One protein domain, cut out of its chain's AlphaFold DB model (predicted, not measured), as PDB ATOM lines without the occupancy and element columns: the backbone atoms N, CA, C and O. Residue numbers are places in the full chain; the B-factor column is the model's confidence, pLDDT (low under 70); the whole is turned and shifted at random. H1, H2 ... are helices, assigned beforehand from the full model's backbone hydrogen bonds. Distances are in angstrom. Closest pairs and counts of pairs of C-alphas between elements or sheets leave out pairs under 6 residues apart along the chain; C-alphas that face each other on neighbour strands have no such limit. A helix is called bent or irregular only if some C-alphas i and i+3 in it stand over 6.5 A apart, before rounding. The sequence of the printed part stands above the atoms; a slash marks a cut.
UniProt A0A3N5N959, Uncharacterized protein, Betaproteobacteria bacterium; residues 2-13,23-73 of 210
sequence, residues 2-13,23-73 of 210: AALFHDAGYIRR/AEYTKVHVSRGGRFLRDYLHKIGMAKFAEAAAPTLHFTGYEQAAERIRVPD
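This is residues 2 to 13 and 23 to 73 of the 210 residues of an uncharacterized protein of Betaproteobacteria bacterium (UniProt A0A3N5N959). The longest helix, H2, and the shorter H3 lie side by side as a helical hairpin, with the four-residue H1 off one flat side of the pair. After H3, residues 58 to 73 form a long tail with no named element, which folds back along the side of H3 away from H2. The printed part has 63 residues with three named helices, in the order H1, H2, H3, and no named strand; the class is all helix. The whole is compact, with a radius of gyration of the C-alphas of 11.3 A, and flat, spanning 31 by 30 by 15 A.

H2, residues 23 to 43, has a kink of 75 degrees near residue 30. It touches H3, residues 47 to 57, with the C-alphas of Gly 34 and Ala 54 closest at 3.8 A. The two run opposite ways at a shallow tilt of 17 degrees and form a hairpin. H1, residues 2 to 5, only just touches H2, with 3 pairs of C-alphas within 8 A; residues 33 to 37 alone of H2 take part, and the closest C-alphas, of Phe 5 and Gly 33, are 6.5 A apart. H1 also only just touches H3, with 3 such pairs, the closest being the C-alphas of Ala 2 and Leu 57 at 6.4 A. O i to N i+4 pairs are within hydrogen-bond range in 13 of 17 cases in H2 and 3 of 7 in H3, where 5 of 8 O i to N i+3 pairs are within range; H1 is too short for an O i to N i+4 pair.

H2 begins at C-alpha 23 (233.621, 188.403, 200.850) and measures 27.0 A to C-alpha 43. It is irregular: C-alphas 27 and 30 are 8.2 A apart. H3 measures 16.0 A, ends at C-alpha 57 (232.734, 175.729, 188.547), and is irregular, with C-alphas 48 and 51 7.3 A apart. H1 measures 5.3 A from C-alpha 2 (229.060, 178.669, 184.181) to C-alpha 5.

The C-alphas of Glu 24 and Asp 73, the two farthest apart, are 32.5 A apart. Residues 14 to 22 are not printed, and C-alphas 13 and 23 are 13.1 A apart across this cut, which falls in the link from H1 to H2. The link from H2 to H3 is tight, with 3 residues. The mean pLDDT of the printed part is 94.4, and no printed residue is under 70.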
ATOM      1  N   ALA A   2     227.965 178.740 183.205       92.69
ATOM      2  CA  ALA A   2     229.060 178.669 184.181       92.69
ATOM      3  C   ALA A   2     229.910 179.957 184.265       92.69
ATOM      4  O   ALA A   2     230.063 180.500 185.349       92.69
ATOM      5  N   ALA A   3     230.322 180.524 183.125       93.38
ATOM      6  CA  ALA A   3     231.032 181.810 183.083       93.38
ATOM      7  C   ALA A   3     230.264 182.977 183.730       93.38
ATOM      8  O   ALA A   3     230.860 183.805 184.403       93.38
ATOM      9  N   LEU A   4     228.938 183.027 183.584       93.56
ATOM     10  CA  LEU A   4     228.115 184.095 184.161       93.56
ATOM     11  C   LEU A   4     227.962 183.959 185.683       93.56
ATOM     12  O   LEU A   4     227.782 184.955 186.373       93.56
ATOM     13  N   PHE A   5     228.002 182.730 186.198       95.00
ATOM     14  CA  PHE A   5     227.650 182.419 187.584       95.00
ATOM     15  C   PHE A   5     228.823 181.920 188.435       95.00
ATOM     16  O   PHE A   5     228.589 181.540 189.581       95.00
ATOM     17  N   HIS A   6     230.055 181.905 187.916       95.19
ATOM     18  CA  HIS A   6     231.211 181.367 188.644       95.19
ATOM     19  C   HIS A   6     231.420 182.061 190.003       95.19
ATOM     20  O   HIS A   6     231.606 181.377 191.005       95.19
ATOM     21  N   ASP A   7     231.200 183.379 190.060       95.25
ATOM     22  CA  ASP A   7     231.270 184.189 191.285       95.25
ATOM     23  C   ASP A   7     229.926 184.406 191.998       95.25
ATOM     24  O   ASP A   7     229.848 185.097 193.018       95.25
ATOM     25  N   ALA A   8     228.834 183.783 191.537       95.75
ATOM     26  CA  ALA A   8     227.515 183.955 192.160       95.75
ATOM     27  C   ALA A   8     227.487 183.503 193.631       95.75
ATOM     28  O   ALA A   8     226.607 183.894 194.398       95.75
ATOM     29  N   GLY A   9     228.464 182.696 194.050       96.00
ATOM     30  CA  GLY A   9     228.627 182.275 195.433       96.00
ATOM     31  C   GLY A   9     228.935 183.389 196.427       96.00
ATOM     32  O   GLY A   9     228.605 183.224 197.603       96.00
ATOM     33  N   TYR A  10     229.496 184.517 195.982       95.88
ATOM     34  CA  TYR A  10     229.700 185.694 196.832       95.88
ATOM     35  C   TYR A  10     228.383 186.393 197.187       95.88
ATOM     36  O   TYR A  10     228.298 187.096 198.195       95.88
ATOM     37  N   ILE A  11     227.323 186.182 196.403       95.06
ATOM     38  CA  ILE A  11     226.028 186.818 196.641       95.06
ATOM     39  C   ILE A  11     225.429 186.273 197.943       95.06
ATOM     40  O   ILE A  11     225.296 185.062 198.166       95.06
ATOM     41  N   ARG A  12     225.049 187.196 198.830       94.38
ATOM     42  CA  ARG A  12     224.323 186.883 200.064       94.38
ATOM     43  C   ARG A  12     222.883 186.501 199.738       94.38
ATOM     44  O   ARG A  12     222.241 187.109 198.884       94.38
ATOM     45  N   ARG A  13     222.359 185.499 200.442       90.38
ATOM     46  CA  ARG A  13     220.948 185.111 200.314       90.38
ATOM     47  C   ARG A  13     220.068 186.122 201.046       90.38
ATOM     48  O   ARG A  13     220.482 186.684 202.060       90.38
ATOM     49  N   ALA A  23     232.211 188.789 200.731       94.38
ATOM     50  CA  ALA A  23     233.621 188.403 200.850       94.38
ATOM     51  C   ALA A  23     233.877 187.386 201.975       94.38
ATOM     52  O   ALA A  23     234.790 186.574 201.895       94.38
ATOM     53  N   GLU A  24     233.022 187.327 202.997       95.44
ATOM     54  CA  GLU A  24     233.128 186.310 204.051       95.44
ATOM     55  C   GLU A  24     232.891 184.878 203.523       95.44
ATOM     56  O   GLU A  24     233.176 183.891 204.200       95.44
ATOM     57  N   TYR A  25     232.398 184.745 202.286       96.06
ATOM     58  CA  TYR A  25     232.230 183.473 201.598       96.06
ATOM     59  C   TYR A  25     233.401 183.054 200.710       96.06
ATOM     60  O   TYR A  25     233.300 181.985 200.117       96.06
ATOM     61  N   THR A  26     234.515 183.795 200.658       94.75
ATOM     62  CA  THR A  26     235.682 183.489 199.803       94.75
ATOM     63  C   THR A  26     236.125 182.025 199.863       94.75
ATOM     64  O   THR A  26     236.388 181.420 198.828       94.75
ATOM     65  N   LYS A  27     236.142 181.396 201.046       93.19
ATOM     66  CA  LYS A  27     236.588 179.995 201.211       93.19
ATOM     67  C   LYS A  27     235.635 178.944 200.621       93.19
ATOM     68  O   LYS A  27     236.015 177.785 200.509       93.19
ATOM     69  N   VAL A  28     234.388 179.318 200.330       94.62
ATOM     70  CA  VAL A  28     233.309 178.398 199.919       94.62
ATOM     71  C   VAL A  28     232.448 178.955 198.776       94.62
ATOM     72  O   VAL A  28     231.345 178.450 198.529       94.62
ATOM     73  N   HIS A  29     232.881 180.039 198.124       96.12
ATOM     74  CA  HIS A  29     232.099 180.742 197.112       96.12
ATOM     75  C   HIS A  29     231.846 179.849 195.895       96.12
ATOM     76  O   HIS A  29     230.719 179.794 195.414       96.12
ATOM     77  N   VAL A  30     232.813 179.054 195.450       96.69
ATOM     78  CA  VAL A  30     232.638 178.159 194.308       96.69
ATOM     79  C   VAL A  30     231.624 177.073 194.632       96.69
ATOM     80  O   VAL A  30     230.664 176.884 193.890       96.69
ATOM     81  N   SER A  31     231.748 176.434 195.799       96.00
ATOM     82  CA  SER A  31     230.756 175.465 196.278       96.00
ATOM     83  C   SER A  31     229.350 176.076 196.380       96.00
ATOM     84  O   SER A  31     228.344 175.433 196.061       96.00
ATOM     85  N   ARG A  32     229.244 177.329 196.844       96.31
ATOM     86  CA  ARG A  32     227.969 178.063 196.922       96.31
ATOM     87  C   ARG A  32     227.403 178.363 195.535       96.31
ATOM     88  O   ARG A  32     226.211 178.129 195.325       96.31
ATOM     89  N   GLY A  33     228.238 178.843 194.617       96.25
ATOM     90  CA  GLY A  33     227.887 179.137 193.231       96.25
ATOM     91  C   GLY A  33     227.451 177.881 192.483       96.25
ATOM     92  O   GLY A  33     226.409 177.887 191.836       96.25
ATOM     93  N   GLY A  34     228.158 176.765 192.674       95.50
ATOM     94  CA  GLY A  34     227.811 175.461 192.119       95.50
ATOM     95  C   GLY A  34     226.433 174.976 192.566       95.50
ATOM     96  O   GLY A  34     225.621 174.586 191.727       95.50
ATOM     97  N   ARG A  35     226.119 175.067 193.868       94.88
ATOM     98  CA  ARG A  35     224.772 174.737 194.375       94.88
ATOM     99  C   ARG A  35     223.698 175.630 193.763       94.88
ATOM    100  O   ARG A  35     222.681 175.123 193.306       94.88
ATOM    101  N   PHE A  36     223.936 176.942 193.731       95.56
ATOM    102  CA  PHE A  36     223.005 177.884 193.111       95.56
ATOM    103  C   PHE A  36     222.762 177.548 191.635       95.56
ATOM    104  O   PHE A  36     221.613 177.464 191.205       95.56
ATOM    105  N   LEU A  37     223.831 177.324 190.870       95.69
ATOM    106  CA  LEU A  37     223.747 177.049 189.442       95.69
ATOM    107  C   LEU A  37     223.026 175.729 189.167       95.69
ATOM    108  O   LEU A  37     222.187 175.683 188.271       95.69
ATOM    109  N   ARG A  38     223.297 174.683 189.955       95.19
ATOM    110  CA  ARG A  38     222.576 173.408 189.876       95.19
ATOM    111  C   ARG A  38     221.071 173.634 190.025       95.19
ATOM    112  O   ARG A  38     220.313 173.298 189.119       95.19
ATOM    113  N   ASP A  39     220.652 174.278 191.112       94.19
ATOM    114  CA  ASP A  39     219.236 174.531 191.400       94.19
ATOM    115  C   ASP A  39     218.588 175.433 190.330       94.19
ATOM    116  O   ASP A  39     217.430 175.241 189.958       94.19
ATOM    117  N   TYR A  40     219.331 176.412 189.804       95.38
ATOM    118  CA  TYR A  40     218.862 177.298 188.737       95.38
ATOM    119  C   TYR A  40     218.651 176.557 187.412       95.38
ATOM    120  O   TYR A  40     217.628 176.759 186.760       95.38
ATOM    121  N   LEU A  41     219.560 175.650 187.035       96.00
ATOM    122  CA  LEU A  41     219.441 174.855 185.808       96.00
ATOM    123  C   LEU A  41     218.188 173.972 185.808       96.00
ATOM    124  O   LEU A  41     217.546 173.841 184.765       96.00
ATOM    125  N   HIS A  42     217.790 173.423 186.961       95.69
ATOM    126  CA  HIS A  42     216.519 172.701 187.081       95.69
ATOM    127  C   HIS A  42     215.313 173.588 186.749       95.69
ATOM    128  O   HIS A  42     214.414 173.154 186.031       95.69
ATOM    129  N   LYS A  43     215.308 174.842 187.215       96.50
ATOM    130  CA  LYS A  43     214.180 175.772 187.031       96.50
ATOM    131  C   LYS A  43     213.976 176.209 185.583       96.50
ATOM    132  O   LYS A  43     212.855 176.530 185.209       96.50
ATOM    133  N   ILE A  44     215.036 176.222 184.779       96.50
ATOM    134  CA  ILE A  44     214.990 176.688 183.384       96.50
ATOM    135  C   ILE A  44     214.945 175.543 182.359       96.50
ATOM    136  O   ILE A  44     215.251 175.750 181.189       96.50
ATOM    137  N   GLY A  45     214.616 174.318 182.785       96.00
ATOM    138  CA  GLY A  45     214.524 173.160 181.885       96.00
ATOM    139  C   GLY A  45     215.878 172.603 181.423       96.00
ATOM    140  O   GLY A  45     215.947 171.863 180.446       96.00
ATOM    141  N   MET A  46     216.970 172.922 182.124       96.00
ATOM    142  CA  MET A  46     218.339 172.491 181.810       96.00
ATOM    143  C   MET A  46     218.900 171.481 182.830       96.00
ATOM    144  O   MET A  46     220.116 171.337 182.963       96.00
ATOM    145  N   ALA A  47     218.022 170.750 183.527       95.06
ATOM    146  CA  ALA A  47     218.368 169.796 184.589       95.06
ATOM    147  C   ALA A  47     219.437 168.762 184.184       95.06
ATOM    148  O   ALA A  47     220.280 168.399 184.995       95.06
ATOM    149  N   LYS A  48     219.469 168.344 182.912       94.44
ATOM    150  CA  LYS A  48     220.470 167.394 182.394       94.44
ATOM    151  C   LYS A  48     221.928 167.850 182.549       94.44
ATOM    152  O   LYS A  48     222.827 167.022 182.509       94.44
ATOM    153  N   PHE A  49     222.176 169.152 182.712       94.50
ATOM    154  CA  PHE A  49     223.519 169.709 182.911       94.50
ATOM    155  C   PHE A  49     223.856 169.969 184.385       94.50
ATOM    156  O   PHE A  49     224.980 170.360 184.691       94.50
ATOM    157  N   ALA A  50     222.898 169.788 185.296       92.50
ATOM    158  CA  ALA A  50     223.011 170.211 186.687       92.50
ATOM    159  C   ALA A  50     224.156 169.490 187.425       92.50
ATOM    160  O   ALA A  50     224.938 170.139 188.122       92.50
ATOM    161  N   GLU A  51     224.317 168.185 187.181       90.75
ATOM    162  CA  GLU A  51     225.387 167.357 187.763       90.75
ATOM    163  C   GLU A  51     226.788 167.730 187.261       90.75
ATOM    164  O   GLU A  51     227.769 167.582 187.983       90.75
ATOM    165  N   ALA A  52     226.900 168.259 186.041       93.50
ATOM    166  CA  ALA A  52     228.176 168.719 185.499       93.50
ATOM    167  C   ALA A  52     228.507 170.160 185.914       93.50
ATOM    168  O   ALA A  52     229.670 170.504 186.107       93.50
ATOM    169  N   ALA A  53     227.487 171.008 186.067       90.25
ATOM    170  CA  ALA A  53     227.666 172.439 186.259       90.25
ATOM    171  C   ALA A  53     228.418 172.784 187.549       90.25
ATOM    172  O   ALA A  53     229.358 173.574 187.508       90.25
ATOM    173  N   ALA A  54     228.036 172.186 188.683       87.75
ATOM    174  CA  ALA A  54     228.680 172.457 189.969       87.75
ATOM    175  C   ALA A  54     230.174 172.062 189.970       87.75
ATOM    176  O   ALA A  54     231.005 172.916 190.280       87.75
ATOM    177  N   PRO A  55     230.551 170.834 189.562       93.94
ATOM    178  CA  PRO A  55     231.955 170.454 189.431       93.94
ATOM    179  C   PRO A  55     232.742 171.309 188.430       93.94
ATOM    180  O   PRO A  55     233.883 171.664 188.705       93.94
ATOM    181  N   THR A  56     232.149 171.702 187.297       95.69
ATOM    182  CA  THR A  56     232.816 172.580 186.318       95.69
ATOM    183  C   THR A  56     233.180 173.949 186.907       95.69
ATOM    184  O   THR A  56     234.208 174.510 186.532       95.69
ATOM    185  N   LEU A  57     232.398 174.480 187.854       96.31
ATOM    186  CA  LEU A  57     232.734 175.729 188.547       96.31
ATOM    187  C   LEU A  57     233.998 175.599 189.407       96.31
ATOM    188  O   LEU A  57     234.758 176.554 189.497       96.31
ATOM    189  N   HIS A  58     234.295 174.421 189.968       96.50
ATOM    190  CA  HIS A  58     235.495 174.217 190.795       96.50
ATOM    191  C   HIS A  58     236.821 174.465 190.070       96.50
ATOM    192  O   HIS A  58     237.843 174.645 190.726       96.50
ATOM    193  N   PHE A  59     236.817 174.547 188.738       96.88
ATOM    194  CA  PHE A  59     238.005 174.903 187.971       96.88
ATOM    195  C   PHE A  59     238.380 176.390 188.060       96.88
ATOM    196  O   PHE A  59     239.521 176.712 187.722       96.88
ATOM    197  N   THR A  60     237.486 177.279 188.517       95.50
ATOM    198  CA  THR A  60     237.765 178.723 188.663       95.50
ATOM    199  C   THR A  60     238.454 179.047 189.987       95.50
ATOM    200  O   THR A  60     239.473 179.725 190.013       95.50
ATOM    201  N   GLY A  61     237.985 178.482 191.101       91.50
ATOM    202  CA  GLY A  61     238.577 178.751 192.415       91.50
ATOM    203  C   GLY A  61     239.672 177.773 192.839       91.50
ATOM    204  O   GLY A  61     240.136 176.935 192.072       91.50
ATOM    205  N   TYR A  62     240.100 177.895 194.096       88.19
ATOM    206  CA  TYR A  62     241.145 177.068 194.716       88.19
ATOM    207  C   TYR A  62     240.597 176.120 195.801       88.19
ATOM    208  O   TYR A  62     241.367 175.501 196.527       88.19
ATOM    209  N   GLU A  63     239.268 175.982 195.912       91.50
ATOM    210  CA  GLU A  63     238.615 175.103 196.902       91.50
ATOM    211  C   GLU A  63     238.971 173.622 196.717       91.50
ATOM    212  O   GLU A  63     238.991 172.855 197.677       91.50
ATOM    213  N   GLN A  64     239.248 173.214 195.478       92.00
ATOM    214  CA  GLN A  64     239.617 171.852 195.131       92.00
ATOM    215  C   GLN A  64     240.767 171.876 194.127       92.00
ATOM    216  O   GLN A  64     240.739 172.629 193.157       92.00
ATOM    217  N   ALA A  65     241.768 171.017 194.339       90.75
ATOM    218  CA  ALA A  65     242.827 170.806 193.357       90.75
ATOM    219  C   ALA A  65     242.212 170.347 192.028       90.75
ATOM    220  O   ALA A  65     241.404 169.411 192.021       90.75
ATOM    221  N   ALA A  66     242.593 170.989 190.920       91.88
ATOM    222  CA  ALA A  66     241.963 170.772 189.623       91.88
ATOM    223  C   ALA A  66     241.965 169.288 189.232       91.88
ATOM    224  O   ALA A  66     240.975 168.780 188.721       91.88
ATOM    225  N   GLU A  67     243.036 168.554 189.516       91.56
ATOM    226  CA  GLU A  67     243.217 167.124 189.227       91.56
ATOM    227  C   GLU A  67     242.224 166.230 189.984       91.56
ATOM    228  O   GLU A  67     241.916 165.126 189.543       91.56
ATOM    229  N   ARG A  68     241.696 166.704 191.118       94.44
ATOM    230  CA  ARG A  68     240.727 165.971 191.945       94.44
ATOM    231  C   ARG A  68     239.278 166.231 191.542       94.44
ATOM    232  O   ARG A  68     238.396 165.530 192.039       94.44
ATOM    233  N   ILE A  69     239.017 167.223 190.688       95.31
ATOM    234  CA  ILE A  69     237.658 167.567 190.261       95.31
ATOM    235  C   ILE A  69     237.117 166.464 189.350       95.31
ATOM    236  O   ILE A  69     237.658 166.203 188.272       95.31
ATOM    237  N   ARG A  70     236.018 165.840 189.782       95.12
ATOM    238  CA  ARG A  70     235.313 164.798 189.033       95.12
ATOM    239  C   ARG A  70     234.157 165.416 188.262       95.12
ATOM    240  O   ARG A  70     233.296 166.058 188.850       95.12
ATOM    241  N   VAL A  71     234.143 165.193 186.956       95.44
ATOM    242  CA  VAL A  71     233.078 165.611 186.038       95.44
ATOM    243  C   VAL A  71     232.516 164.375 185.331       95.44
ATOM    244  O   VAL A  71     233.251 163.399 185.177       95.44
ATOM    245  N   PRO A  72     231.240 164.386 184.908       94.19
ATOM    246  CA  PRO A  72     230.594 163.197 184.347       94.19
ATOM    247  C   PRO A  72     231.083 162.824 182.940       94.19
ATOM    248  O   PRO A  72     230.959 161.669 182.552       94.19
ATOM    249  N   ASP A  73     231.639 163.776 182.184       94.94
ATOM    250  CA  ASP A  73     232.121 163.567 180.815       94.94
ATOM    251  C   ASP A  73     233.397 164.403 180.560       94.94
ATOM    252  O   ASP A  73     233.485 165.535 181.062       94.94
TER     253      ASP A  73